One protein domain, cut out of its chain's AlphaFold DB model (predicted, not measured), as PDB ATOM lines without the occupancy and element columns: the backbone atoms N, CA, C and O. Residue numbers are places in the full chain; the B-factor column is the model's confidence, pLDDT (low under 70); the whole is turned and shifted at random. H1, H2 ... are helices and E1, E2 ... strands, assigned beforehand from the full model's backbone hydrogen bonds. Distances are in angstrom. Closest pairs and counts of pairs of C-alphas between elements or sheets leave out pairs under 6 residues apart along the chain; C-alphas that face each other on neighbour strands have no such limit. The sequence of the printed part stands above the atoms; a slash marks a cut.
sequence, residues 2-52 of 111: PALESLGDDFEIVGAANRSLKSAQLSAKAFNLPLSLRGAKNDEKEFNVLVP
ATOM      1  N   PRO A   2      22.007 -26.595  11.913       65.00
ATOM      2  CA  PRO A   2      22.141 -26.351  13.353       65.00
ATOM      3  C   PRO A   2      23.395 -27.005  13.957       65.00
ATOM      4  O   PRO A   2      24.129 -26.399  14.727       65.00
ATOM      5  N   ALA A   3      23.725 -28.213  13.491       68.06
ATOM      6  CA  ALA A   3      24.922 -28.945  13.896       68.06
ATOM      7  C   ALA A   3      26.245 -28.240  13.545       68.06
ATOM      8  O   ALA A   3      27.182 -28.232  14.342       68.06
ATOM      9  N   LEU A   4      26.328 -27.658  12.345       70.69
ATOM     10  CA  LEU A   4      27.555 -27.057  11.816       70.69
ATOM     11  C   LEU A   4      27.675 -25.561  12.129       70.69
ATOM     12  O   LEU A   4      28.763 -25.015  12.010       70.69
ATOM     13  N   GLU A   5      26.606 -24.915  12.600       69.50
ATOM     14  CA  GLU A   5      26.673 -23.555  13.159       69.50
ATOM     15  C   GLU A   5      27.597 -23.498  14.380       69.50
ATOM     16  O   GLU A   5      28.360 -22.551  14.525       69.50
ATOM     17  N   SER A   6      27.639 -24.570  15.182       70.94
ATOM     18  CA  SER A   6      28.578 -24.706  16.310       70.94
ATOM     19  C   SER A   6      30.060 -24.771  15.914       70.94
ATOM     20  O   SER A   6      30.931 -24.761  16.784       70.94
ATOM     21  N   LEU A   7      30.351 -24.881  14.614       72.19
ATOM     22  CA  LEU A   7      31.703 -24.885  14.063       72.19
ATOM     23  C   LEU A   7      32.054 -23.588  13.329       72.19
ATOM     24  O   LEU A   7      33.184 -23.475  12.869       72.19
ATOM     25  N   GLY A   8      31.130 -22.628  13.213       69.06
ATOM     26  CA  GLY A   8      31.329 -21.407  12.423       69.06
ATOM     27  C   GLY A   8      32.453 -20.493  12.925       69.06
ATOM     28  O   GLY A   8      32.988 -19.722  12.135       69.06
ATOM     29  N   ASP A   9      32.836 -20.614  14.199       72.62
ATOM     30  CA  ASP A   9      33.965 -19.876  14.784       72.62
ATOM     31  C   ASP A   9      35.331 -20.446  14.353       72.62
ATOM     32  O   ASP A   9      36.314 -19.711  14.280       72.62
ATOM     33  N   ASP A  10      35.386 -21.748  14.038       73.00
ATOM     34  CA  ASP A  10      36.622 -22.486  13.740       73.00
ATOM     35  C   ASP A  10      36.752 -22.847  12.243       73.00
ATOM     36  O   ASP A  10      37.861 -23.004  11.726       73.00
ATOM     37  N   PHE A  11      35.628 -23.035  11.537       65.88
ATOM     38  CA  PHE A  11      35.590 -23.651  10.210       65.88
ATOM     39  C   PHE A  11      34.558 -23.008   9.276       65.88
ATOM     40  O   PHE A  11      33.383 -22.856   9.607       65.88
ATOM     41  N   GLU A  12      34.979 -22.750   8.037       68.88
ATOM     42  CA  GLU A  12      34.089 -22.389   6.933       68.88
ATOM     43  C   GLU A  12      33.658 -23.643   6.153       68.88
ATOM     44  O   GLU A  12      34.482 -24.465   5.737       68.88
ATOM     45  N   ILE A  13      32.353 -23.795   5.912       68.06
ATOM     46  CA  ILE A  13      31.822 -24.928   5.146       68.06
ATOM     47  C   ILE A  13      31.895 -24.613   3.652       68.06
ATOM     48  O   ILE A  13      31.020 -23.963   3.088       68.06
ATOM     49  N   VAL A  14      32.920 -25.145   2.995       64.38
ATOM     50  CA  VAL A  14      33.183 -24.875   1.571       64.38
ATOM     51  C   VAL A  14      32.620 -25.935   0.611       64.38
ATOM     52  O   VAL A  14      32.710 -25.767  -0.602       64.38
ATOM     53  N   GLY A  15      32.032 -27.033   1.107       64.56
ATOM     54  CA  GLY A  15      31.444 -28.069   0.246       64.56
ATOM     55  C   GLY A  15      30.957 -29.328   0.970       64.56
ATOM     56  O   GLY A  15      31.247 -29.542   2.143       64.56
ATOM     57  N   ALA A  16      30.212 -30.178   0.251       65.75
ATOM     58  CA  ALA A  16      29.712 -31.470   0.735       65.75
ATOM     59  C   ALA A  16      30.090 -32.599  -0.239       65.75
ATOM     60  O   ALA A  16      29.754 -32.551  -1.425       65.75
ATOM     61  N   ALA A  17      30.782 -33.629   0.258       62.44
ATOM     62  CA  ALA A  17      31.187 -34.788  -0.533       62.44
ATOM     63  C   ALA A  17      30.126 -35.894  -0.468       62.44
ATOM     64  O   ALA A  17      29.772 -36.364   0.609       62.44
ATOM     65  N   ASN A  18      29.651 -36.347  -1.631       72.56
ATOM     66  CA  ASN A  18      28.597 -37.354  -1.742       72.56
ATOM     67  C   ASN A  18      28.980 -38.487  -2.700       72.56
ATOM     68  O   ASN A  18      29.818 -38.327  -3.586       72.56
ATOM     69  N   ARG A  19      28.317 -39.641  -2.544       64.00
ATOM     70  CA  ARG A  19      28.562 -40.855  -3.347       64.00
ATOM     71  C   ARG A  19      28.076 -40.761  -4.801       64.00
ATOM     72  O   ARG A  19      28.444 -41.608  -5.608       64.00
ATOM     73  N   SER A  20      27.254 -39.768  -5.148       68.38
ATOM     74  CA  SER A  20      26.793 -39.531  -6.521       68.38
ATOM     75  C   SER A  20      26.726 -38.040  -6.838       68.38
ATOM     76  O   SER A  20      26.464 -37.224  -5.953       68.38
ATOM     77  N   LEU A  21      26.901 -37.689  -8.117       71.50
ATOM     78  CA  LEU A  21      26.781 -36.307  -8.596       71.50
ATOM     79  C   LEU A  21      25.418 -35.704  -8.235       71.50
ATOM     80  O   LEU A  21      25.346 -34.582  -7.744       71.50
ATOM     81  N   LYS A  22      24.342 -36.479  -8.409       72.94
ATOM     82  CA  LYS A  22      22.979 -36.045  -8.091       72.94
ATOM     83  C   LYS A  22      22.822 -35.719  -6.604       72.94
ATOM     84  O   LYS A  22      22.236 -34.701  -6.262       72.94
ATOM     85  N   SER A  23      23.378 -36.547  -5.719       72.38
ATOM     86  CA  SER A  23      23.365 -36.285  -4.276       72.38
ATOM     87  C   SER A  23      24.243 -35.083  -3.908       72.38
ATOM     88  O   SER A  23      23.808 -34.254  -3.119       72.38
ATOM     89  N   ALA A  24      25.421 -34.929  -4.524       70.25
ATOM     90  CA  ALA A  24      26.283 -33.755  -4.357       70.25
ATOM     91  C   ALA A  24      25.556 -32.453  -4.719       70.25
ATOM     92  O   ALA A  24      25.536 -31.521  -3.921       70.25
ATOM     93  N   GLN A  25      24.887 -32.421  -5.872       74.25
ATOM     94  CA  GLN A  25      24.107 -31.270  -6.330       74.25
ATOM     95  C   GLN A  25      22.920 -30.964  -5.411       74.25
ATOM     96  O   GLN A  25      22.656 -29.799  -5.127       74.25
ATOM     97  N   LEU A  26      22.216 -31.993  -4.927       78.75
ATOM     98  CA  LEU A  26      21.097 -31.821  -3.998       78.75
ATOM     99  C   LEU A  26      21.556 -31.245  -2.656       78.75
ATOM    100  O   LEU A  26      20.956 -30.281  -2.192       78.75
ATOM    101  N   SER A  27      22.631 -31.774  -2.063       71.06
ATOM    102  CA  SER A  27      23.190 -31.230  -0.819       71.06
ATOM    103  C   SER A  27      23.723 -29.814  -1.013       71.06
ATOM    104  O   SER A  27      23.427 -28.939  -0.207       71.06
ATOM    105  N   ALA A  28      24.444 -29.553  -2.106       74.56
ATOM    106  CA  ALA A  28      24.946 -28.215  -2.392       74.56
ATOM    107  C   ALA A  28      23.808 -27.200  -2.561       74.56
ATOM    108  O   ALA A  28      23.875 -26.114  -1.998       74.56
ATOM    109  N   LYS A  29      22.723 -27.574  -3.251       77.25
ATOM    110  CA  LYS A  29      21.533 -26.726  -3.392       77.25
ATOM    111  C   LYS A  29      20.799 -26.525  -2.065       77.25
ATOM    112  O   LYS A  29      20.392 -25.409  -1.771       77.25
ATOM    113  N   ALA A  30      20.618 -27.584  -1.279       77.56
ATOM    114  CA  ALA A  30      19.904 -27.523  -0.003       77.56
ATOM    115  C   ALA A  30      20.625 -26.651   1.034       77.56
ATOM    116  O   ALA A  30      19.975 -26.013   1.855       77.56
ATOM    117  N   PHE A  31      21.957 -26.610   0.979       68.75
ATOM    118  CA  PHE A  31      22.791 -25.910   1.958       68.75
ATOM    119  C   PHE A  31      23.546 -24.714   1.378       68.75
ATOM    120  O   PHE A  31      24.444 -24.188   2.024       68.75
ATOM    121  N   ASN A  32      23.176 -24.291   0.167       71.06
ATOM    122  CA  ASN A  32      23.768 -23.164  -0.550       71.06
ATOM    123  C   ASN A  32      25.308 -23.222  -0.632       71.06
ATOM    124  O   ASN A  32      25.986 -22.197  -0.576       71.06
ATOM    125  N   LEU A  33      25.860 -24.435  -0.744       70.19
ATOM    126  CA  LEU A  33      27.302 -24.657  -0.782       70.19
ATOM    127  C   LEU A  33      27.839 -24.351  -2.182       70.19
ATOM    128  O   LEU A  33      27.239 -24.781  -3.178       70.19
ATOM    129  N   PRO A  34      28.990 -23.673  -2.288       63.81
ATOM    130  CA  PRO A  34      29.608 -23.429  -3.577       63.81
ATOM    131  C   PRO A  34      30.040 -24.765  -4.209       63.81
ATOM    132  O   PRO A  34      30.823 -25.524  -3.649       63.81
ATOM    133  N   LEU A  35      29.537 -25.061  -5.413       66.19
ATOM    134  CA  LEU A  35      29.947 -26.233  -6.214       66.19
ATOM    135  C   LEU A  35      31.332 -26.068  -6.863       66.19
ATOM    136  O   LEU A  35      31.813 -26.957  -7.564       66.19
ATOM    137  N   SER A  36      31.950 -24.910  -6.663       67.19
ATOM    138  CA  SER A  36      33.222 -24.509  -7.239       67.19
ATOM    139  C   SER A  36      34.096 -23.945  -6.134       67.19
ATOM    140  O   SER A  36      33.662 -23.035  -5.427       67.19
ATOM    141  N   LEU A  37      35.330 -24.428  -6.035       72.12
ATOM    142  CA  LEU A  37      36.341 -23.771  -5.220       72.12
ATOM    143  C   LEU A  37      36.613 -22.400  -5.833       72.12
ATOM    144  O   LEU A  37      36.796 -22.292  -7.046       72.12
ATOM    145  N   ARG A  38      36.596 -21.354  -5.013       76.75
ATOM    146  CA  ARG A  38      36.958 -20.005  -5.432       76.75
ATOM    147  C   ARG A  38      38.133 -19.519  -4.601       76.75
ATOM    148  O   ARG A  38      38.187 -19.785  -3.408       76.75
ATOM    149  N   GLY A  39      39.070 -18.832  -5.233       78.38
ATOM    150  CA  GLY A  39      40.251 -18.294  -4.574       78.38
ATOM    151  C   GLY A  39      40.820 -17.121  -5.354       78.38
ATOM    152  O   GLY A  39      40.506 -16.936  -6.527       78.38
ATOM    153  N   ALA A  40      41.621 -16.319  -4.671       80.88
ATOM    154  CA  ALA A  40      42.291 -15.151  -5.221       80.88
ATOM    155  C   ALA A  40      43.773 -15.236  -4.850       80.88
ATOM    156  O   ALA A  40      44.117 -15.701  -3.757       80.88
ATOM    157  N   LYS A  41      44.660 -14.827  -5.756       77.50
ATOM    158  CA  LYS A  41      46.100 -14.784  -5.482       77.50
ATOM    159  C   LYS A  41      46.516 -13.375  -5.066       77.50
ATOM    160  O   LYS A  41      46.371 -12.458  -5.862       77.50
ATOM    161  N   ASN A  42      47.095 -13.235  -3.869       78.06
ATOM    162  CA  ASN A  42      47.657 -11.996  -3.305       78.06
ATOM    163  C   ASN A  42      46.826 -10.731  -3.604       78.06
ATOM    164  O   ASN A  42      45.899 -10.422  -2.864       78.06
ATOM    165  N   ASP A  43      47.169 -10.023  -4.685       81.75
ATOM    166  CA  ASP A  43      46.644  -8.707  -5.062       81.75
ATOM    167  C   ASP A  43      45.345  -8.764  -5.891       81.75
ATOM    168  O   ASP A  43      44.799  -7.727  -6.282       81.75
ATOM    169  N   GLU A  44      44.836  -9.963  -6.190       78.56
ATOM    170  CA  GLU A  44      43.553 -10.149  -6.869       78.56
ATOM    171  C   GLU A  44      42.391  -9.704  -5.967       78.56
ATOM    172  O   GLU A  44      42.166 -10.241  -4.884       78.56
ATOM    173  N   LYS A  45      41.620  -8.715  -6.437       79.69
ATOM    174  CA  LYS A  45      40.463  -8.157  -5.710       79.69
ATOM    175  C   LYS A  45      39.179  -8.974  -5.866       79.69
ATOM    176  O   LYS A  45      38.190  -8.676  -5.201       79.69
ATOM    177  N   GLU A  46      39.181  -9.973  -6.744       80.88
ATOM    178  CA  GLU A  46      38.026 -10.818  -7.028       80.88
ATOM    179  C   GLU A  46      38.391 -12.297  -6.918       80.88
ATOM    180  O   GLU A  46      39.473 -12.727  -7.314       80.88
ATOM    181  N   PHE A  47      37.460 -13.084  -6.381       76.19
ATOM    182  CA  PHE A  47      37.609 -14.526  -6.253       76.19
ATOM    183  C   PHE A  47      37.316 -15.234  -7.578       76.19
ATOM    184  O   PHE A  47      36.187 -15.213  -8.072       76.19
ATOM    185  N   ASN A  48      38.312 -15.947  -8.098       78.88
ATOM    186  CA  ASN A  48      38.219 -16.716  -9.331       78.88
ATOM    187  C   ASN A  48      37.900 -18.184  -9.052       78.88
ATOM    188  O   ASN A  48      38.277 -18.730  -8.016       78.88
ATOM    189  N   VAL A  49      37.218 -18.851  -9.987       80.19
ATOM    190  CA  VAL A  49      36.981 -20.299  -9.893       80.19
ATOM    191  C   VAL A  49      38.306 -21.042 -10.056       80.19
ATOM    192  O   VAL A  49      38.969 -20.935 -11.086       80.19
ATOM    193  N   LEU A  50      38.666 -21.827  -9.045       81.56
ATOM    194  CA  LEU A  50      39.841 -22.682  -9.037       81.56
ATOM    195  C   LEU A  50      39.457 -24.080  -9.515       81.56
ATOM    196  O   LEU A  50      38.688 -24.795  -8.870       81.56
ATOM    197  N   VAL A  51      40.037 -24.481 -10.641       80.12
ATOM    198  CA  VAL A  51      39.953 -25.847 -11.154       80.12
ATOM    199  C   VAL A  51      41.346 -26.461 -11.057       80.12
ATOM    200  O   VAL A  51      42.291 -25.873 -11.588       80.12
ATOM    201  N   PRO A  52      41.515 -27.618 -10.390       82.12
ATOM    202  CA  PRO A  52      42.792 -28.314 -10.403       82.12
ATOM    203  C   PRO A  52      43.212 -28.624 -11.850       82.12
ATOM    204  O   PRO A  52      42.373 -29.130 -12.607       82.12
TER     205      PRO A  52
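This is residues 2 to 52 of the 111 residues of an uncharacterized protein of Pedobacter sp. OV280 (UniProt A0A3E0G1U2). With little regular structure, this is a loose, open chain: a small hairpin of E1 and E2 at one end, H2 away from it, and the short H1 on an arm whose residues 6 to 11 stick out free. The 51 printed residues run H1, H2, E1, E2, with only 20 in these elements, a mixed class; the sheet, E1 - E2, is antiparallel. The radius of gyration of the C-alphas is 13.2 A, the outline flat, 35 by 28 by 15 A.

E1 is residues 37 to 39, from C-alpha 37 at (36.341, -23.771, -5.220), and E2 is residues 48 to 50. H2 is residues 21 to 30, 14.1 A long. H1 is residues 2 to 5, from C-alpha 2 at (22.141, -26.351, 13.353).

The hairpin's strands stand at 129 degrees; C-alphas 38 and 49 face each other at 4.5 A, and N 50 and O 37 are within hydrogen-bond range at 2.8 A. H2 is apart from E2; H1 is apart from H2, E1 and E2. Every O i to N i+4 pair in H2 is within hydrogen-bond range; H1 is too short for one.

The farthest C-alphas, Arg 19 and Asp 43, are 36.9 A apart. The printed part has no cut; H1 to H2 is a long link. Mean pLDDT of the printed part is 72.7, with 17 residues under 70, among them 11 to 17.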